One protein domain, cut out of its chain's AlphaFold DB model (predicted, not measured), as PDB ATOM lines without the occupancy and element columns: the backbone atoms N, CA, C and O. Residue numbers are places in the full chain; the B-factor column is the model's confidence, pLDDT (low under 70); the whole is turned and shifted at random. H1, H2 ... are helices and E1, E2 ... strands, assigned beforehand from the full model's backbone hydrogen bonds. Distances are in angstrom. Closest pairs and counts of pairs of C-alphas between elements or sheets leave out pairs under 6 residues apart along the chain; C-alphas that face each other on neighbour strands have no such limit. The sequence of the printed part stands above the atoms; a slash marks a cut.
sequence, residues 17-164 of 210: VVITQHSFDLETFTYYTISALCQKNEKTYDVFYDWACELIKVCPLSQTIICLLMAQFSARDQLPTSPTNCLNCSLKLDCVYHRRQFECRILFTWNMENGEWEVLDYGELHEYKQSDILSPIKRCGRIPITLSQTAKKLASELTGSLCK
ATOM      1  N   VAL A  17     -26.623   9.799 -14.139       81.50
ATOM      2  CA  VAL A  17     -27.388   9.747 -12.890       81.50
ATOM      3  C   VAL A  17     -27.116  11.033 -12.125       81.50
ATOM      4  O   VAL A  17     -25.958  11.396 -11.926       81.50
ATOM      5  N   VAL A  18     -28.180  11.708 -11.693       82.56
ATOM      6  CA  VAL A  18     -28.101  12.892 -10.831       82.56
ATOM      7  C   VAL A  18     -28.427  12.464  -9.406       82.56
ATOM      8  O   VAL A  18     -29.440  11.810  -9.171       82.56
ATOM      9  N   ILE A  19     -27.556  12.821  -8.464       83.75
ATOM     10  CA  ILE A  19     -27.731  12.555  -7.036       83.75
ATOM     11  C   ILE A  19     -27.833  13.907  -6.337       83.75
ATOM     12  O   ILE A  19     -26.910  14.715  -6.424       83.75
ATOM     13  N   THR A  20     -28.949  14.144  -5.652       85.62
ATOM     14  CA  THR A  20     -29.158  15.319  -4.802       85.62
ATOM     15  C   THR A  20     -29.109  14.902  -3.336       85.62
ATOM     16  O   THR A  20     -29.579  13.826  -2.962       85.62
ATOM     17  N   GLN A  21     -28.506  15.744  -2.498       87.56
ATOM     18  CA  GLN A  21     -28.435  15.535  -1.057       87.56
ATOM     19  C   GLN A  21     -28.866  16.819  -0.360       87.56
ATOM     20  O   GLN A  21     -28.219  17.854  -0.494       87.56
ATOM     21  N   HIS A  22     -29.941  16.718   0.415       90.31
ATOM     22  CA  HIS A  22     -30.404  17.769   1.310       90.31
ATOM     23  C   HIS A  22     -30.133  17.308   2.740       90.31
ATOM     24  O   HIS A  22     -30.296  16.132   3.068       90.31
ATOM     25  N   SER A  23     -29.643  18.201   3.589       92.06
ATOM     26  CA  SER A  23     -29.295  17.885   4.974       92.06
ATOM     27  C   SER A  23     -29.849  18.962   5.888       92.06
ATOM     28  O   SER A  23     -29.837  20.139   5.537       92.06
ATOM     29  N   PHE A  24     -30.348  18.538   7.042       94.00
ATOM     30  CA  PHE A  24     -30.922  19.413   8.050       94.00
ATOM     31  C   PHE A  24     -30.100  19.296   9.329       94.00
ATOM     32  O   PHE A  24     -29.958  18.200   9.876       94.00
ATOM     33  N   ASP A  25     -29.539  20.413   9.786       94.19
ATOM     34  CA  ASP A  25     -28.764  20.455  11.024       94.19
ATOM     35  C   ASP A  25     -29.701  20.564  12.232       94.19
ATOM     36  O   ASP A  25     -30.175  21.643  12.600       94.19
ATOM     37  N   LEU A  26     -29.964  19.412  12.848       92.56
ATOM     38  CA  LEU A  26     -30.814  19.321  14.026       92.56
ATOM     39  C   LEU A  26     -30.191  19.985  15.253       92.56
ATOM     40  O   LEU A  26     -30.946  20.482  16.080       92.56
ATOM     41  N   GLU A  27     -28.867  20.033  15.394       91.88
ATOM     42  CA  GLU A  27     -28.229  20.616  16.579       91.88
ATOM     43  C   GLU A  27     -28.422  22.133  16.594       91.88
ATOM     44  O   GLU A  27     -28.960  22.691  17.557       91.88
ATOM     45  N   THR A  28     -28.102  22.783  15.474       92.75
ATOM     46  CA  THR A  28     -28.314  24.224  15.294       92.75
ATOM     47  C   THR A  28     -29.796  24.588  15.415       92.75
ATOM     48  O   THR A  28     -30.153  25.519  16.142       92.75
ATOM     49  N   PHE A  29     -30.685  23.833  14.761       94.69
ATOM     50  CA  PHE A  29     -32.131  24.052  14.860       94.69
ATOM     51  C   PHE A  29     -32.645  23.927  16.303       94.69
ATOM     52  O   PHE A  29     -33.419  24.768  16.776       94.69
ATOM     53  N   THR A  30     -32.192  22.899  17.019       93.12
ATOM     54  CA  THR A  30     -32.596  22.637  18.403       93.12
ATOM     55  C   THR A  30     -32.133  23.761  19.322       93.12
ATOM     56  O   THR A  30     -32.927  24.254  20.123       93.12
ATOM     57  N   TYR A  31     -30.897  24.243  19.161       92.81
ATOM     58  CA  TYR A  31     -30.383  25.385  19.917       92.81
ATOM     59  C   TYR A  31     -31.237  26.645  19.720       92.81
ATOM     60  O   TYR A  31     -31.647  27.262  20.708       92.81
ATOM     61  N   TYR A  32     -31.545  27.015  18.471       93.31
ATOM     62  CA  TYR A  32     -32.367  28.197  18.187       93.31
ATOM     63  C   TYR A  32     -33.768  28.071  18.781       93.31
ATOM     64  O   TYR A  32     -34.262  28.998  19.426       93.31
ATOM     65  N   THR A  33     -34.392  26.910  18.602       93.06
ATOM     66  CA  THR A  33     -35.771  26.687  19.036       93.06
ATOM     67  C   THR A  33     -35.886  26.661  20.557       93.06
ATOM     68  O   THR A  33     -36.760  27.324  21.117       93.06
ATOM     69  N   ILE A  34     -34.972  25.968  21.242       92.75
ATOM     70  CA  ILE A  34     -34.917  25.935  22.708       92.75
ATOM     71  C   ILE A  34     -34.597  27.317  23.270       92.75
ATOM     72  O   ILE A  34     -35.217  27.725  24.249       92.75
ATOM     73  N   SER A  35     -33.659  28.051  22.669       91.81
ATOM     74  CA  SER A  35     -33.311  29.399  23.128       91.81
ATOM     75  C   SER A  35     -34.510  30.339  23.026       91.81
ATOM     76  O   SER A  35     -34.814  31.047  23.986       91.81
ATOM     77  N   ALA A  36     -35.244  30.292  21.909       91.25
ATOM     78  CA  ALA A  36     -36.474  31.056  21.729       91.25
ATOM     79  C   ALA A  36     -37.563  30.645  22.737       91.25
ATOM     80  O   ALA A  36     -38.236  31.507  23.300       91.25
ATOM     81  N   LEU A  37     -37.720  29.344  23.007       91.44
ATOM     82  CA  LEU A  37     -38.655  28.843  24.017       91.44
ATOM     83  C   LEU A  37     -38.272  29.323  25.425       91.44
ATOM     84  O   LEU A  37     -39.108  29.851  26.149       91.44
ATOM     85  N   CYS A  38     -36.995  29.229  25.793       90.38
ATOM     86  CA  CYS A  38     -36.494  29.719  27.074       90.38
ATOM     87  C   CYS A  38     -36.759  31.216  27.246       90.38
ATOM     88  O   CYS A  38     -37.269  31.618  28.287       90.38
ATOM     89  N   GLN A  39     -36.480  32.028  26.223       89.44
ATOM     90  CA  GLN A  39     -36.753  33.468  26.251       89.44
ATOM     91  C   GLN A  39     -38.241  33.766  26.471       89.44
ATOM     92  O   GLN A  39     -38.567  34.613  27.300       89.44
ATOM     93  N   LYS A  40     -39.143  33.036  25.798       89.31
ATOM     94  CA  LYS A  40     -40.599  33.162  25.998       89.31
ATOM     95  C   LYS A  40     -41.045  32.814  27.420       89.31
ATOM     96  O   LYS A  40     -42.063  33.325  27.873       89.31
ATOM     97  N   ASN A  41     -40.307  31.950  28.115       86.75
ATOM     98  CA  ASN A  41     -40.611  31.503  29.474       86.75
ATOM     99  C   ASN A  41     -39.753  32.180  30.558       86.75
ATOM    100  O   ASN A  41     -39.699  31.665  31.677       86.75
ATOM    101  N   GLU A  42     -39.080  33.294  30.238       88.19
ATOM    102  CA  GLU A  42     -38.194  34.030  31.159       88.19
ATOM    103  C   GLU A  42     -37.085  33.137  31.747       88.19
ATOM    104  O   GLU A  42     -36.748  33.182  32.930       88.19
ATOM    105  N   LYS A  43     -36.508  32.276  30.904       87.69
ATOM    106  CA  LYS A  43     -35.406  31.374  31.251       87.69
ATOM    107  C   LYS A  43     -34.179  31.642  30.395       87.69
ATOM    108  O   LYS A  43     -34.257  32.165  29.283       87.69
ATOM    109  N   THR A  44     -33.030  31.245  30.919       87.94
ATOM    110  CA  THR A  44     -31.745  31.248  30.227       87.94
ATOM    111  C   THR A  44     -31.325  29.806  29.996       87.94
ATOM    112  O   THR A  44     -31.128  29.054  30.954       87.94
ATOM    113  N   TYR A  45     -31.208  29.419  28.726       88.25
ATOM    114  CA  TYR A  45     -30.674  28.120  28.318       88.25
ATOM    115  C   TYR A  45     -29.243  27.929  28.854       88.25
ATOM    116  O   TYR A  45     -28.453  28.873  28.850       88.25
ATOM    117  N   ASP A  46     -28.924  26.722  29.329       86.69
ATOM    118  CA  ASP A  46     -27.637  26.396  29.951       86.69
ATOM    119  C   ASP A  46     -26.897  25.294  29.183       86.69
ATOM    120  O   ASP A  46     -25.895  25.547  28.520       86.69
ATOM    121  N   VAL A  47     -27.396  24.060  29.253       87.00
ATOM    122  CA  VAL A  47     -26.737  22.887  28.661       87.00
ATOM    123  C   VAL A  47     -27.769  21.950  28.068       87.00
ATOM    124  O   VAL A  47     -28.783  21.659  28.703       87.00
ATOM    125  N   PHE A  48     -27.459  21.428  26.894       88.81
ATOM    126  CA  PHE A  48     -28.208  20.393  26.204       88.81
ATOM    127  C   PHE A  48     -27.777  18.988  26.635       88.81
ATOM    128  O   PHE A  48     -26.592  18.755  26.873       88.81
ATOM    129  N   TYR A  49     -28.731  18.061  26.740       88.25
ATOM    130  CA  TYR A  49     -28.462  16.683  27.157       88.25
ATOM    131  C   TYR A  49     -28.723  15.673  26.048       88.25
ATOM    132  O   TYR A  49     -27.824  14.910  25.706       88.25
ATOM    133  N   ASP A  50     -29.949  15.639  25.530       89.81
ATOM    134  CA  ASP A  50     -30.379  14.623  24.573       89.81
ATOM    135  C   ASP A  50     -31.543  15.135  23.718       89.81
ATOM    136  O   ASP A  50     -32.269  16.056  24.108       89.81
ATOM    137  N   TRP A  51     -31.740  14.517  22.559       91.88
ATOM    138  CA  TRP A  51     -32.854  14.800  21.667       91.88
ATOM    139  C   TRP A  51     -33.310  13.561  20.905       91.88
ATOM    140  O   TRP A  51     -32.567  12.611  20.678       91.88
ATOM    141  N   ALA A  52     -34.565  13.587  20.474       93.50
ATOM    142  CA  ALA A  52     -35.129  12.590  19.582       93.50
ATOM    143  C   ALA A  52     -35.992  13.285  18.532       93.50
ATOM    144  O   ALA A  52     -36.863  14.078  18.877       93.50
ATOM    145  N   CYS A  53     -35.756  12.981  17.257       94.25
ATOM    146  CA  CYS A  53     -36.542  13.499  16.145       94.25
ATOM    147  C   CYS A  53     -37.259  12.343  15.450       94.25
ATOM    148  O   CYS A  53     -36.639  11.327  15.140       94.25
ATOM    149  N   GLU A  54     -38.551  12.504  15.196       95.12
ATOM    150  CA  GLU A  54     -39.380  11.528  14.500       95.12
ATOM    151  C   GLU A  54     -40.138  12.198  13.358       95.12
ATOM    152  O   GLU A  54     -40.654  13.311  13.481       95.12
ATOM    153  N   LEU A  55     -40.216  11.502  12.231       92.75
ATOM    154  CA  LEU A  55     -40.874  11.998  11.033       92.75
ATOM    155  C   LEU A  55     -42.357  11.617  11.085       92.75
ATOM    156  O   LEU A  55     -42.695  10.439  11.173       92.75
ATOM    157  N   ILE A  56     -43.245  12.609  11.026       90.81
ATOM    158  CA  ILE A  56     -44.695  12.392  11.131       90.81
ATOM    159  C   ILE A  56     -45.312  12.169   9.752       90.81
ATOM    160  O   ILE A  56     -46.127  11.261   9.569       90.81
ATOM    161  N   LYS A  57     -44.966  13.037   8.794       87.75
ATOM    162  CA  LYS A  57     -45.567  13.056   7.458       87.75
ATOM    163  C   LYS A  57     -44.627  13.678   6.430       87.75
ATOM    164  O   LYS A  57     -43.889  14.608   6.739       87.75
ATOM    165  N   VAL A  58     -44.712  13.197   5.193       87.75
ATOM    166  CA  VAL A  58     -44.039  13.777   4.024       87.75
ATOM    167  C   VAL A  58     -45.099  14.159   2.998       87.75
ATOM    168  O   VAL A  58     -45.918  13.322   2.623       87.75
ATOM    169  N   CYS A  59     -45.076  15.405   2.530       85.06
ATOM    170  CA  CYS A  59     -45.835  15.841   1.366       85.06
ATOM    171  C   CYS A  59     -44.915  15.802   0.135       85.06
ATOM    172  O   CYS A  59     -44.042  16.664   0.011       85.06
ATOM    173  N   PRO A  60     -45.078  14.836  -0.785       82.69
ATOM    174  CA  PRO A  60     -44.212  14.735  -1.959       82.69
ATOM    175  C   PRO A  60     -44.438  15.873  -2.964       82.69
ATOM    176  O   PRO A  60     -43.526  16.200  -3.710       82.69
ATOM    177  N   LEU A  61     -45.630  16.486  -2.979       85.12
ATOM    178  CA  LEU A  61     -45.969  17.565  -3.914       85.12
ATOM    179  C   LEU A  61     -45.284  18.886  -3.553       85.12
ATOM    180  O   LEU A  61     -44.783  19.571  -4.435       85.12
ATOM    181  N   SER A  62     -45.261  19.236  -2.265       86.69
ATOM    182  CA  SER A  62     -44.611  20.459  -1.772       86.69
ATOM    183  C   SER A  62     -43.191  20.219  -1.255       86.69
ATOM    184  O   SER A  62     -42.567  21.139  -0.738       86.69
ATOM    185  N   GLN A  63     -42.713  18.970  -1.311       89.94
ATOM    186  CA  GLN A  63     -41.424  18.535  -0.761       89.94
ATOM    187  C   GLN A  63     -41.239  18.906   0.723       89.94
ATOM    188  O   GLN A  63     -40.123  19.099   1.203       89.94
ATOM    189  N   THR A  64     -42.348  19.013   1.462       92.06
ATOM    190  CA  THR A  64     -42.362  19.431   2.867       92.06
ATOM    191  C   THR A  64     -42.488  18.226   3.784       92.06
ATOM    192  O   THR A  64     -43.378  17.388   3.623       92.06
ATOM    193  N   ILE A  65     -41.614  18.160   4.777       94.19
ATOM    194  CA  ILE A  65     -41.603  17.151   5.825       94.19
ATOM    195  C   ILE A  65     -42.138  17.781   7.110       94.19
ATOM    196  O   ILE A  65     -41.744  18.888   7.459       94.19
ATOM    197  N   ILE A  66     -43.017  17.071   7.817       94.06
ATOM    198  CA  ILE A  66     -43.471  17.414   9.167       94.06
ATOM    199  C   ILE A  66     -42.756  16.495  10.158       94.06
ATOM    200  O   ILE A  66     -42.842  15.266  10.045       94.06
ATOM    201  N   CYS A  67     -42.095  17.089  11.146       95.44
ATOM    202  CA  CYS A  67     -41.262  16.404  12.127       95.44
ATOM    203  C   CYS A  67     -41.667  16.758  13.563       95.44
ATOM    204  O   CYS A  67     -42.088  17.878  13.855       95.44
ATOM    205  N   LEU A  68     -41.483  15.794  14.463       95.31
ATOM    206  CA  LEU A  68     -41.574  15.952  15.907       95.31
ATOM    207  C   LEU A  68     -40.172  15.894  16.507       95.31
ATOM    208  O   LEU A  68     -39.520  14.859  16.419       95.31
ATOM    209  N   LEU A  69     -39.737  16.957  17.170       95.06
ATOM    210  CA  LEU A  69     -38.513  16.985  17.960       95.06
ATOM    211  C   LEU A  69     -38.870  16.993  19.449       95.06
ATOM    212  O   LEU A  69     -39.631  17.836  19.915       95.06
ATOM    213  N   MET A  70     -38.293  16.074  20.209       93.06
ATOM    214  CA  MET A  70     -38.236  16.143  21.662       93.06
ATOM    215  C   MET A  70     -36.814  16.476  22.082       93.06
ATOM    216  O   MET A  70     -35.867  15.905  21.542       93.06
ATOM    217  N   ALA A  71     -36.662  17.370  23.053       92.25
ATOM    218  CA  ALA A  71     -35.350  17.765  23.544       92.25
ATOM    219  C   ALA A  71     -35.327  17.867  25.066       92.25
ATOM    220  O   ALA A  71     -36.255  18.407  25.672       92.25
ATOM    221  N   GLN A  72     -34.233  17.383  25.650       91.06
ATOM    222  CA  GLN A  72     -33.911  17.490  27.063       91.06
ATOM    223  C   GLN A  72     -32.712  18.411  27.244       91.06
ATOM    224  O   GLN A  72     -31.644  18.222  26.659       91.06
ATOM    225  N   PHE A  73     -32.884  19.418  28.083       90.69
ATOM    226  CA  PHE A  73     -31.864  20.419  28.343       90.69
ATOM    227  C   PHE A  73     -31.995  20.939  29.766       90.69
ATOM    228  O   PHE A  73     -32.884  20.559  30.523       90.69
ATOM    229  N   SER A  74     -31.080  21.807  30.158       89.06
ATOM    230  CA  SER A  74     -31.163  22.549  31.401       89.06
ATOM    231  C   SER A  74     -31.234  24.030  31.116       89.06
ATOM    232  O   SER A  74     -30.588  24.536  30.197       89.06
ATOM    233  N   ALA A  75     -32.035  24.708  31.918       87.88
ATOM    234  CA  ALA A  75     -32.159  26.148  31.900       87.88
ATOM    235  C   ALA A  75     -32.223  26.662  33.337       87.88
ATOM    236  O   ALA A  75     -32.462  25.917  34.296       87.88
ATOM    237  N   ARG A  76     -31.971  27.953  33.482       85.06
ATOM    238  CA  ARG A  76     -32.059  28.686  34.741       85.06
ATOM    239  C   ARG A  76     -33.139  29.739  34.592       85.06
ATOM    240  O   ARG A  76     -33.340  30.251  33.494       85.06
ATOM    241  N   ASP A  77     -33.833  30.060  35.671       81.44
ATOM    242  CA  ASP A  77     -34.728  31.214  35.648       81.44
ATOM    243  C   ASP A  77     -33.888  32.472  35.374       81.44
ATOM    244  O   ASP A  77     -32.781  32.610  35.913       81.44
ATOM    245  N   GLN A  78     -34.371  33.364  34.504       71.88
ATOM    246  CA  GLN A  78     -33.745  34.673  34.358       71.88
ATOM    247  C   GLN A  78     -33.838  35.353  35.719       71.88
ATOM    248  O   GLN A  78     -34.922  35.528  36.274       71.88
ATOM    249  N   LEU A  79     -32.675  35.652  36.300       65.69
ATOM    250  CA  LEU A  79     -32.607  36.336  37.581       65.69
ATOM    251  C   LEU A  79     -33.436  37.623  37.471       65.69
ATOM    252  O   LEU A  79     -33.220  38.379  36.517       65.69
ATOM    253  N   PRO A  80     -34.340  37.917  38.421       55.59
ATOM    254  CA  PRO A  80     -34.859  39.267  38.514       55.59
ATOM    255  C   PRO A  80     -33.674  40.229  38.662       55.59
ATOM    256  O   PRO A  80     -32.620  39.879  39.197       55.59
ATOM    257  N   THR A  81     -33.851  41.474  38.228       51.09
ATOM    258  CA  THR A  81     -32.905  42.590  38.420       51.09
ATOM    259  C   THR A  81     -32.496  42.822  39.889       51.09
ATOM    260  O   THR A  81     -31.621  43.640  40.161       51.09
ATOM    261  N   SER A  82     -33.085  42.087  40.839       47.34
ATOM    262  CA  SER A  82     -32.681  41.970  42.238       47.34
ATOM    263  C   SER A  82     -32.041  40.597  42.529       47.34
ATOM    264  O   SER A  82     -32.646  39.575  42.197       47.34
ATOM    265  N   PRO A  83     -30.883  40.532  43.209       52.53
ATOM    266  CA  PRO A  83     -30.194  39.274  43.483       52.53
ATOM    267  C   PRO A  83     -31.081  38.336  44.311       52.53
ATOM    268  O   PRO A  83     -31.509  38.673  45.414       52.53
ATOM    269  N   THR A  84     -31.357  37.137  43.794       54.09
ATOM    270  CA  THR A  84     -31.932  36.065  44.608       54.09
ATOM    271  C   THR A  84     -30.901  35.679  45.666       54.09
ATOM    272  O   THR A  84     -29.784  35.275  45.346       54.09
ATOM    273  N   ASN A  85     -31.275  35.839  46.939       54.41
ATOM    274  CA  ASN A  85     -30.468  35.551  48.132       54.41
ATOM    275  C   ASN A  85     -30.191  34.044  48.298       54.41
ATOM    276  O   ASN A  85     -30.577  33.415  49.280       54.41
ATOM    277  N   CYS A  86     -29.543  33.430  47.318       61.41
ATOM    278  CA  CYS A  86     -29.039  32.078  47.418       61.41
ATOM    279  C   CYS A  86     -27.674  32.138  48.113       61.41
ATOM    280  O   CYS A  86     -26.700  32.636  47.554       61.41
ATOM    281  N   LEU A  87     -27.608  31.606  49.337       60.34
ATOM    282  CA  LEU A  87     -26.401  31.560  50.183       60.34
ATOM    283  C   LEU A  87     -25.196  30.874  49.509       60.34
ATOM    284  O   LEU A  87     -24.058  31.141  49.874       60.34
ATOM    285  N   ASN A  88     -25.445  30.008  48.518       58.75
ATOM    286  CA  ASN A  88     -24.422  29.333  47.707       58.75
ATOM    287  C   ASN A  88     -24.130  30.032  46.366       58.75
ATOM    288  O   ASN A  88     -23.197  29.652  45.659       58.75
ATOM    289  N   CYS A  89     -24.906  31.050  45.998       63.31
ATOM    290  CA  CYS A  89     -24.801  31.774  44.737       63.31
ATOM    291  C   CYS A  89     -23.978  33.045  44.918       63.31
ATOM    292  O   CYS A  89     -24.412  34.134  44.549       63.31
ATOM    293  N   SER A  90     -22.785  32.910  45.497       53.53
ATOM    294  CA  SER A  90     -21.806  33.995  45.605       53.53
ATOM    295  C   SER A  90     -21.272  34.351  44.214       53.53
ATOM    296  O   SER A  90     -20.151  33.993  43.861       53.53
ATOM    297  N   LEU A  91     -22.108  35.004  43.399       53.34
ATOM    298  CA  LEU A  91     -21.802  35.571  42.079       53.34
ATOM    299  C   LEU A  91     -21.402  34.569  40.978       53.34
ATOM    300  O   LEU A  91     -21.067  34.985  39.872       53.34
ATOM    301  N   LYS A  92     -21.455  33.255  41.232       53.94
ATOM    302  CA  LYS A  92     -21.178  32.234  40.213       53.94
ATOM    303  C   LYS A  92     -22.448  31.865  39.452       53.94
ATOM    304  O   LYS A  92     -23.448  31.472  40.050       53.94
ATOM    305  N   LEU A  93     -22.370  31.953  38.126       55.84
ATOM    306  CA  LEU A  93     -23.425  31.546  37.194       55.84
ATOM    307  C   LEU A  93     -23.771  30.046  37.340       55.84
ATOM    308  O   LEU A  93     -24.916  29.664  37.125       55.84
ATOM    309  N   ASP A  94     -22.852  29.212  37.823       58.59
ATOM    310  CA  ASP A  94     -22.996  27.748  37.850       58.59
ATOM    311  C   ASP A  94     -23.653  27.188  39.127       58.59
ATOM    312  O   ASP A  94     -23.247  26.146  39.649       58.59
ATOM    313  N   CYS A  95     -24.657  27.867  39.693       66.12
ATOM    314  CA  CYS A  95     -25.350  27.317  40.858       66.12
ATOM    315  C   CYS A  95     -26.247  26.128  40.474       66.12
ATOM    316  O   CYS A  95     -27.301  26.295  39.857       66.12
ATOM    317  N   VAL A  96     -25.869  24.936  40.945       65.25
ATOM    318  CA  VAL A  96     -26.609  23.675  40.765       65.25
ATOM    319  C   VAL A  96     -28.060  23.765  41.261       65.25
ATOM    320  O   VAL A  96     -28.935  23.129  40.690       65.25
ATOM    321  N   TYR A  97     -28.346  24.590  42.274       66.12
ATOM    322  CA  TYR A  97     -29.695  24.736  42.842       66.12
ATOM    323  C   TYR A  97     -30.659  25.566  41.982       66.12
ATOM    324  O   TYR A  97     -31.870  25.471  42.164       66.12
ATOM    325  N   HIS A  98     -30.145  26.379  41.057       70.94
ATOM    326  CA  HIS A  98     -30.974  27.164  40.133       70.94
ATOM    327  C   HIS A  98     -31.056  26.547  38.739       70.94
ATOM    328  O   HIS A  98     -31.895  26.951  37.934       70.94
ATOM    329  N   ARG A  99     -30.198  25.570  38.447       76.12
ATOM    330  CA  ARG A  99     -30.242  24.812  37.207       76.12
ATOM    331  C   ARG A  99     -31.329  23.752  37.306       76.12
ATOM    332  O   ARG A  99     -31.238  22.828  38.109       76.12
ATOM    333  N   ARG A 100     -32.346  23.878  36.461       84.56
ATOM    334  CA  ARG A 100     -33.427  22.899  36.346       84.56
ATOM    335  C   ARG A 100     -33.339  22.205  35.001       84.56
ATOM    336  O   ARG A 100     -32.874  22.793  34.025       84.56
ATOM    337  N   GLN A 101     -33.741  20.942  34.970       87.69
ATOM    338  CA  GLN A 101     -33.845  20.179  33.735       87.69
ATOM    339  C   GLN A 101     -35.241  20.364  33.157       87.69
ATOM    340  O   GLN A 101     -36.225  20.412  33.894       87.69
ATOM    341  N   PHE A 102     -35.315  20.474  31.842       88.88
ATOM    342  CA  PHE A 102     -36.546  20.671  31.109       88.88
ATOM    343  C   PHE A 102     -36.616  19.716  29.928       88.88
ATOM    344  O   PHE A 102     -35.602  19.368  29.322       88.88
ATOM    345  N   GLU A 103     -37.843  19.336  29.606       90.19
ATOM    346  CA  GLU A 103     -38.208  18.620  28.398       90.19
ATOM    347  C   GLU A 103     -39.205  19.472  27.610       90.19
ATOM    348  O   GLU A 103     -40.108  20.090  28.181       90.19
ATOM    349  N   CYS A 104     -39.034  19.527  26.293       90.88
ATOM    350  CA  CYS A 104     -39.978  20.196  25.406       90.88
ATOM    351  C   CYS A 104     -40.274  19.346  24.173       90.88
ATOM    352  O   CYS A 104     -39.505  18.450  23.807       90.88
ATOM    353  N   ARG A 105     -41.405  19.659  23.537       92.81
ATOM    354  CA  ARG A 105     -41.881  19.029  22.310       92.81
ATOM    355  C   ARG A 105     -42.077  20.101  21.253       92.81
ATOM    356  O   ARG A 105     -42.933  20.957  21.411       92.81
ATOM    357  N   ILE A 106     -41.351  19.988  20.157       94.38
ATOM    358  CA  ILE A 106     -41.378  20.930  19.049       94.38
ATOM    359  C   ILE A 106     -41.947  20.211  17.827       94.38
ATOM    360  O   ILE A 106     -41.411  19.195  17.386       94.38
ATOM    361  N   LEU A 107     -43.028  20.742  17.269       95.19
ATOM    362  CA  LEU A 107     -43.550  20.350  15.965       95.19
ATOM    363  C   LEU A 107     -43.053  21.359  14.934       95.19
ATOM    364  O   LEU A 107     -43.251  22.561  15.107       95.19
ATOM    365  N   PHE A 108     -42.434  20.887  13.859       96.31
ATOM    366  CA  PHE A 108     -41.898  21.771  12.830       96.31
ATOM    367  C   PHE A 108     -42.029  21.171  11.433       96.31
ATOM    368  O   PHE A 108     -42.191  19.960  11.263       96.31
ATOM    369  N   THR A 109     -41.956  22.040  10.434       96.44
ATOM    370  CA  THR A 109     -41.875  21.685   9.021       96.44
ATOM    371  C   THR A 109     -40.508  22.006   8.458       96.44
ATOM    372  O   THR A 109     -39.893  22.995   8.842       96.44
ATOM    373  N   TRP A 110     -40.062  21.194   7.505       97.00
ATOM    374  CA  TRP A 110     -38.880  21.450   6.692       97.00
ATOM    375  C   TRP A 110     -39.212  21.228   5.219       97.00
ATOM    376  O   TRP A 110     -39.640  20.140   4.829       97.00
ATOM    377  N   ASN A 111     -39.043  22.259   4.399       95.06
ATOM    378  CA  ASN A 111     -39.152  22.166   2.954       95.06
ATOM    379  C   ASN A 111     -37.780  21.800   2.368       95.06
ATOM    380  O   ASN A 111     -36.803  22.533   2.514       95.06
ATOM    381  N   MET A 112     -37.700  20.636   1.720       92.06
ATOM    382  CA  MET A 112     -36.442  20.115   1.179       92.06
ATOM    383  C   MET A 112     -35.959  20.874  -0.060       92.06
ATOM    384  O   MET A 112     -34.763  20.871  -0.336       92.06
ATOM    385  N   GLU A 113     -36.864  21.513  -0.799       89.62
ATOM    386  CA  GLU A 113     -36.548  22.203  -2.049       89.62
ATOM    387  C   GLU A 113     -35.814  23.521  -1.788       89.62
ATOM    388  O   GLU A 113     -34.748  23.758  -2.354       89.62
ATOM    389  N   ASN A 114     -36.359  24.358  -0.903       91.88
ATOM    390  CA  ASN A 114     -35.786  25.668  -0.580       91.88
ATOM    391  C   ASN A 114     -34.961  25.675   0.723       91.88
ATOM    392  O   ASN A 114     -34.237  26.633   0.984       91.88
ATOM    393  N   GLY A 115     -35.035  24.609   1.526       91.69
ATOM    394  CA  GLY A 115     -34.323  24.482   2.798       91.69
ATOM    395  C   GLY A 115     -34.969  25.231   3.968       91.69
ATOM    396  O   GLY A 115     -34.415  25.216   5.067       91.69
ATOM    397  N   GLU A 116     -36.119  25.872   3.759       94.00
ATOM    398  CA  GLU A 116     -36.810  26.638   4.793       94.00
ATOM    399  C   GLU A 116     -37.456  25.714   5.825       94.00
ATOM    400  O   GLU A 116     -37.964  24.632   5.512       94.00
ATOM    401  N   TRP A 117     -37.453  26.159   7.077       95.19
ATOM    402  CA  TRP A 117     -38.107  25.471   8.175       95.19
ATOM    403  C   TRP A 117     -38.967  26.433   8.977       95.19
ATOM    404  O   TRP A 117     -38.674  27.623   9.081       95.19
ATOM    405  N   GLU A 118     -40.031  25.899   9.562       95.00
ATOM    406  CA  GLU A 118     -40.983  26.663  10.360       95.00
ATOM    407  C   GLU A 118     -41.400  25.841  11.578       95.00
ATOM    408  O   GLU A 118     -41.679  24.647  11.471       95.00
ATOM    409  N   VAL A 119     -41.438  26.475  12.751       95.44
ATOM    410  CA  VAL A 119     -41.933  25.842  13.977       95.44
ATOM    411  C   VAL A 119     -43.440  26.051  14.059       95.44
ATOM    412  O   VAL A 119     -43.904  27.179  14.204       95.44
ATOM    413  N   LEU A 120     -44.193  24.956  13.998       92.81
ATOM    414  CA  LEU A 120     -45.655  24.954  14.053       92.81
ATOM    415  C   LEU A 120     -46.175  25.022  15.493       92.81
ATOM    416  O   LEU A 120     -47.178  25.674  15.769       92.81
ATOM    417  N   ASP A 121     -45.503  24.326  16.410       90.94
ATOM    418  CA  ASP A 121     -45.857  24.277  17.829       90.94
ATOM    419  C   ASP A 121     -44.582  24.106  18.664       90.94
ATOM    420  O   ASP A 121     -43.781  23.208  18.409       90.94
ATOM    421  N   TYR A 122     -44.394  24.970  19.661       83.81
ATOM    422  CA  TYR A 122     -43.261  24.903  20.590       83.81
ATOM    423  C   TYR A 122     -43.518  23.961  21.780       83.81
ATOM    424  O   TYR A 122     -42.594  23.695  22.552       83.81
ATOM    425  N   GLY A 123     -44.756  23.473  21.930       81.75
ATOM    426  CA  GLY A 123     -45.188  22.669  23.063       81.75
ATOM    427  C   GLY A 123     -45.068  23.406  24.397       81.75
ATOM    428  O   GLY A 123     -44.691  24.576  24.480       81.75
ATOM    429  N   GLU A 124     -45.396  22.702  25.475       81.62
ATOM    430  CA  GLU A 124     -45.196  23.212  26.830       81.62
ATOM    431  C   GLU A 124     -43.813  22.814  27.354       81.62
ATOM    432  O   GLU A 124     -43.354  21.679  27.175       81.62
ATOM    433  N   LEU A 125     -43.158  23.756  28.034       84.50
ATOM    434  CA  LEU A 125     -41.890  23.526  28.706       84.50
ATOM    435  C   LEU A 125     -42.135  22.795  30.031       84.50
ATOM    436  O   LEU A 125     -42.578  23.397  31.011       84.50
ATOM    437  N   HIS A 126     -41.825  21.504  30.069       83.94
ATOM    438  CA  HIS A 126     -42.047  20.667  31.241       83.94
ATOM    439  C   HIS A 126     -40.777  20.572  32.081       83.94
ATOM    440  O   HIS A 126     -39.717  20.208  31.578       83.94
ATOM    441  N   GLU A 127     -40.871  20.877  33.376       83.44
ATOM    442  CA  GLU A 127     -39.758  20.663  34.302       83.44
ATOM    443  C   GLU A 127     -39.572  19.159  34.546       83.44
ATOM    444  O   GLU A 127     -40.454  18.481  35.076       83.44
ATOM    445  N   TYR A 128     -38.407  18.644  34.165       70.81
ATOM    446  CA  TYR A 128     -38.042  17.245  34.319       70.81
ATOM    447  C   TYR A 128     -37.497  17.006  35.731       70.81
ATOM    448  O   TYR A 128     -36.351  17.346  36.043       70.81
ATOM    449  N   LYS A 129     -38.312  16.430  36.623       67.31
ATOM    450  CA  LYS A 129     -37.888  16.115  37.993       67.31
ATOM    451  C   LYS A 129     -37.292  14.714  38.058       67.31
ATOM    452  O   LYS A 129     -37.976  13.709  37.891       67.31
ATOM    453  N   GLN A 130     -36.018  14.620  38.427       54.38
ATOM    454  CA  GLN A 130     -35.319  13.336  38.578       54.38
ATOM    455  C   GLN A 130     -35.930  12.408  39.657       54.38
ATOM    456  O   GLN A 130     -35.668  11.202  39.671       54.38
ATOM    457  N   SER A 131     -36.806  12.925  40.527       49.97
ATOM    458  CA  SER A 131     -37.626  12.128  41.452       49.97
ATOM    459  C   SER A 131     -38.620  11.192  40.752       49.97
ATOM    460  O   SER A 131     -38.962  10.154  41.320       49.97
ATOM    461  N   ASP A 132     -39.040  11.501  39.522       52.59
ATOM    462  CA  ASP A 132     -39.953  10.648  38.745       52.59
ATOM    463  C   ASP A 132     -39.248   9.390  38.224       52.59
ATOM    464  O   ASP A 132     -39.849   8.323  38.075       52.59
ATOM    465  N   ILE A 133     -37.926   9.473  38.062       51.03
ATOM    466  CA  ILE A 133     -37.055   8.322  37.867       51.03
ATOM    467  C   ILE A 133     -36.925   7.577  39.203       51.03
ATOM    468  O   ILE A 133     -37.244   6.399  39.285       51.03
ATOM    469  N   LEU A 134     -36.484   8.226  40.274       45.97
ATOM    470  CA  LEU A 134     -35.955   7.515  41.442       45.97
ATOM    471  C   LEU A 134     -36.979   6.945  42.433       45.97
ATOM    472  O   LEU A 134     -36.541   6.448  43.461       45.97
ATOM    473  N   SER A 135     -38.293   6.942  42.162       42.84
ATOM    474  CA  SER A 135     -39.261   6.262  43.044       42.84
ATOM    475  C   SER A 135     -38.944   4.748  43.147       42.84
ATOM    476  O   SER A 135     -39.257   3.977  42.232       42.84
ATOM    477  N   PRO A 136     -38.317   4.266  44.243       45.19
ATOM    478  CA  PRO A 136     -37.766   2.906  44.293       45.19
ATOM    479  C   PRO A 136     -38.882   1.856  44.343       45.19
ATOM    480  O   PRO A 136     -38.723   0.725  43.900       45.19
ATOM    481  N   ILE A 137     -40.052   2.265  44.838       50.25
ATOM    482  CA  ILE A 137     -41.192   1.399  45.141       50.25
ATOM    483  C   ILE A 137     -41.959   0.991  43.867       50.25
ATOM    484  O   ILE A 137     -42.646  -0.025  43.865       50.25
ATOM    485  N   LYS A 138     -41.810   1.717  42.746       45.41
ATOM    486  CA  LYS A 138     -42.473   1.383  41.466       45.41
ATOM    487  C   LYS A 138     -41.571   0.633  40.470       45.41
ATOM    488  O   LYS A 138     -42.027   0.288  39.383       45.41
ATOM    489  N   ARG A 139     -40.304   0.369  40.822       48.75
ATOM    490  CA  ARG A 139     -39.245  -0.119  39.911       48.75
ATOM    491  C   ARG A 139     -38.888  -1.602  40.037       48.75
ATOM    492  O   ARG A 139     -37.755  -1.992  39.771       48.75
ATOM    493  N   CYS A 140     -39.848  -2.466  40.345       40.59
ATOM    494  CA  CYS A 140     -39.644  -3.890  40.075       40.59
ATOM    495  C   CYS A 140     -39.811  -4.153  38.563       40.59
ATOM    496  O   CYS A 140     -40.926  -4.291  38.067       40.59
ATOM    497  N   GLY A 141     -38.697  -4.184  37.820       50.88
ATOM    498  CA  GLY A 141     -38.600  -4.866  36.518       50.88
ATOM    499  C   GLY A 141     -38.960  -4.093  35.240       50.88
ATOM    500  O   GLY A 141     -39.037  -4.718  34.185       50.88
ATOM    501  N   ARG A 142     -39.171  -2.769  35.270       52.94
ATOM    502  CA  ARG A 142     -39.447  -1.976  34.049       52.94
ATOM    503  C   ARG A 142     -38.236  -1.139  33.629       52.94
ATOM    504  O   ARG A 142     -37.729  -0.344  34.416       52.94
ATOM    505  N   ILE A 143     -37.795  -1.331  32.385       57.00
ATOM    506  CA  ILE A 143     -36.746  -0.540  31.725       57.00
ATOM    507  C   ILE A 143     -37.230   0.922  31.626       57.00
ATOM    508  O   ILE A 143     -38.403   1.129  31.307       57.00
ATOM    509  N   PRO A 144     -36.383   1.934  31.908       63.09
ATOM    510  CA  PRO A 144     -36.753   3.338  31.736       63.09
ATOM    511  C   PRO A 144     -37.178   3.615  30.289       63.09
ATOM    512  O   PRO A 144     -36.477   3.217  29.359       63.09
ATOM    513  N   ILE A 145     -38.315   4.290  30.102       70.81
ATOM    514  CA  ILE A 145     -38.758   4.726  28.773       70.81
ATOM    515  C   ILE A 145     -37.784   5.805  28.294       70.81
ATOM    516  O   ILE A 145     -37.560   6.784  29.005       70.81
ATOM    517  N   THR A 146     -37.176   5.609  27.125       81.19
ATOM    518  CA  THR A 146     -36.226   6.577  26.556       81.19
ATOM    519  C   THR A 146     -36.954   7.708  25.832       81.19
ATOM    520  O   THR A 146     -38.077   7.525  25.359       81.19
ATOM    521  N   LEU A 147     -36.293   8.859  25.673       82.75
ATOM    522  CA  LEU A 147     -36.820   9.999  24.914       82.75
ATOM    523  C   LEU A 147     -37.263   9.584  23.498       82.75
ATOM    524  O   LEU A 147     -38.355   9.931  23.060       82.75
ATOM    525  N   SER A 148     -36.468   8.743  22.824       85.50
ATOM    526  CA  SER A 148     -36.812   8.181  21.510       85.50
ATOM    527  C   SER A 148     -38.072   7.310  21.537       85.50
ATOM    528  O   SER A 148     -38.883   7.382  20.618       85.50
ATOM    529  N   GLN A 149     -38.287   6.501  22.579       86.19
ATOM    530  CA  GLN A 149     -39.512   5.699  22.688       86.19
ATOM    531  C   GLN A 149     -40.751   6.581  22.872       86.19
ATOM    532  O   GLN A 149     -41.791   6.305  22.272       86.19
ATOM    533  N   THR A 150     -40.635   7.655  23.657       86.94
ATOM    534  CA  THR A 150     -41.707   8.641  23.832       86.94
ATOM    535  C   THR A 150     -41.990   9.386  22.530       86.94
ATOM    536  O   THR A 150     -43.146   9.443  22.109       86.94
ATOM    537  N   ALA A 151     -40.948   9.869  21.843       88.62
ATOM    538  CA  ALA A 151     -41.076  10.551  20.557       88.62
ATOM    539  C   ALA A 151     -41.762   9.656  19.515       88.62
ATOM    540  O   ALA A 151     -42.718  10.088  18.876       88.62
ATOM    541  N   LYS A 152     -41.360   8.379  19.412       90.56
ATOM    542  CA  LYS A 152     -41.983   7.401  18.500       90.56
ATOM    543  C   LYS A 152     -43.455   7.186  18.786       90.56
ATOM    544  O   LYS A 152     -44.264   7.122  17.863       90.56
ATOM    545  N   LYS A 153     -43.807   7.058  20.065       89.31
ATOM    546  CA  LYS A 153     -45.197   6.875  20.476       89.31
ATOM    547  C   LYS A 153     -46.042   8.090  20.085       89.31
ATOM    548  O   LYS A 153     -47.072   7.916  19.442       89.31
ATOM    549  N   LEU A 154     -45.576   9.297  20.405       87.75
ATOM    550  CA  LEU A 154     -46.271  10.544  20.069       87.75
ATOM    551  C   LEU A 154     -46.385  10.751  18.555       87.75
ATOM    552  O   LEU A 154     -47.458  11.093  18.063       87.75
ATOM    553  N   ALA A 155     -45.310  10.499  17.807       88.94
ATOM    554  CA  ALA A 155     -45.328  10.572  16.351       88.94
ATOM    555  C   ALA A 155     -46.351   9.588  15.763       88.94
ATOM    556  O   ALA A 155     -47.164   9.988  14.939       88.94
ATOM    557  N   SER A 156     -46.398   8.343  16.249       88.06
ATOM    558  CA  SER A 156     -47.390   7.353  15.806       88.06
ATOM    559  C   SER A 156     -48.832   7.775  16.105       88.06
ATOM    560  O   SER A 156     -49.720   7.500  15.297       88.06
ATOM    561  N   GLU A 157     -49.087   8.416  17.248       88.19
ATOM    562  CA  GLU A 157     -50.413   8.937  17.605       88.19
ATOM    563  C   GLU A 157     -50.823  10.084  16.664       88.19
ATOM    564  O   GLU A 157     -51.937  10.084  16.129       88.19
ATOM    565  N   LEU A 158     -49.900  11.011  16.385       85.38
ATOM    566  CA  LEU A 158     -50.108  12.121  15.451       85.38
ATOM    567  C   LEU A 158     -50.328  11.614  14.021       85.38
ATOM    568  O   LEU A 158     -51.320  11.985  13.392       85.38
ATOM    569  N   THR A 159     -49.489  10.704  13.528       85.25
ATOM    570  CA  THR A 159     -49.657  10.071  12.214       85.25
ATOM    571  C   THR A 159     -51.005   9.355  12.119       85.25
ATOM    572  O   THR A 159     -51.743   9.573  11.161       85.25
ATOM    573  N   GLY A 160     -51.393   8.572  13.133       80.19
ATOM    574  CA  GLY A 160     -52.688   7.886  13.165       80.19
ATOM    575  C   GLY A 160     -53.891   8.835  13.087       80.19
ATOM    576  O   GLY A 160     -54.892   8.515  12.442       80.19
ATOM    577  N   SER A 161     -53.789  10.023  13.691       77.94
ATOM    578  CA  SER A 161     -54.828  11.058  13.602       77.94
ATOM    579  C   SER A 161     -54.920  11.704  12.210       77.94
ATOM    580  O   SER A 161     -56.023  11.989  11.739       77.94
ATOM    581  N   LEU A 162     -53.782  11.860  11.521       70.00
ATOM    582  CA  LEU A 162     -53.664  12.496  10.203       70.00
ATOM    583  C   LEU A 162     -53.979  11.538   9.038       70.00
ATOM    584  O   LEU A 162     -54.466  11.969   7.993       70.00
ATOM    585  N   CYS A 163     -53.744  10.232   9.204       61.34
ATOM    586  CA  CYS A 163     -53.901   9.213   8.156       61.34
ATOM    587  C   CYS A 163     -55.347   8.953   7.706       61.34
ATOM    588  O   CYS A 163     -55.552   8.221   6.738       61.34
ATOM    589  N   LYS A 164     -56.357   9.546   8.353       58.97
ATOM    590  CA  LYS A 164     -57.759   9.379   7.935       58.97
ATOM    591  C   LYS A 164     -58.079  10.032   6.581       58.97
ATOM    592  O   LYS A 164     -59.123   9.725   6.022       58.97
TER     593      LYS A 164
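AT A GLANCE: This is residues 17 to 164 of the 210 residues of the protein "THO complex subunit 2" of Zeugodacus cucurbitae (UniProt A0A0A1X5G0). A long, twisted sheet of four strands is the core of this model, curled round H1 on one face and covered on the opposite face, over E1 and E2, by H3. A long loop, residues 78 to 98, reaches beyond the end of the sheet where E2 ends and E3 begins, and residues 134 to 143, of which 134 belongs to the short H2, stick out. The printed part has 148 residues, with three named helices and four named strands in the order H1 E1 E2 E3 E4 H2 H3; the class is mixed, helices and strands. The sheet, in the order E1 - E2 - E3 - E4, is antiparallel throughout. The whole is loose, with a radius of gyration of the C-alphas of 18.8 A, and spans 65 by 43 by 30 A.

IN THESE COORDINATES: H1, residues 26 to 40, begins at C-alpha 26 (-30.814, 19.321, 14.026) and is 20.8 A long. E1, residues 43 to 59, spans 35.3 A and bends by 100 degrees at residue 46. E2, residues 64 to 77, spans 35.7 A and bends by 69 degrees at residue 74. E3, residues 99 to 111, spans 35.5 A and bends by 52 degrees at residue 107. E4 is residues 117 to 121. H2 is residues 131 to 134. H3, residues 147 to 162, is 22.5 A long and ends at C-alpha 162 (-53.664, 12.496, 10.203).

HOW THE PARTS SIT: E1 to E4 form a meander, each strand the antiparallel neighbour of the one before, with E1 and E4 as edge strands. In the hairpin of E1 and E2, N 52 and O 70 are 2.9 A apart, within hydrogen-bond range. In the hairpin of E2 and E3, N 69 and O 106 are 2.8 A apart. In the hairpin of E3 and E4, N 109 and O 118 are 2.8 A apart. H1 and H3 are on opposite faces of the sheet, in three layers, a sheet with helices on both faces. The closest C-alphas of H1 and E1 are those of Cys 38 and Thr 44, at 5.9 A. H3 lies over E1 and E2, slantwise to the strands at 39 degrees to E1 on the local plane, at a height over the sheet of 8.0 A. The closest C-alphas of E1 and H3 are those of Ala 52 and Ser 148, at 5.1 A. H2 is not on the sheet and is apart from H1 and H3. In H1 and H3 every O i to N i+4 pair is within hydrogen-bond range; H2 is too short for one.

THE WHOLE: The two C-alphas farthest apart, those of Val 17 and Leu 87, are 66.7 A apart. The printed part has no cut. The links E2 to E3, with 21 residues, and H2 to H3, with 12, are long. The mean pLDDT of the printed part is 80.2, and residues 79 to 97, 129 to 144 and 163 to 164 are under 70.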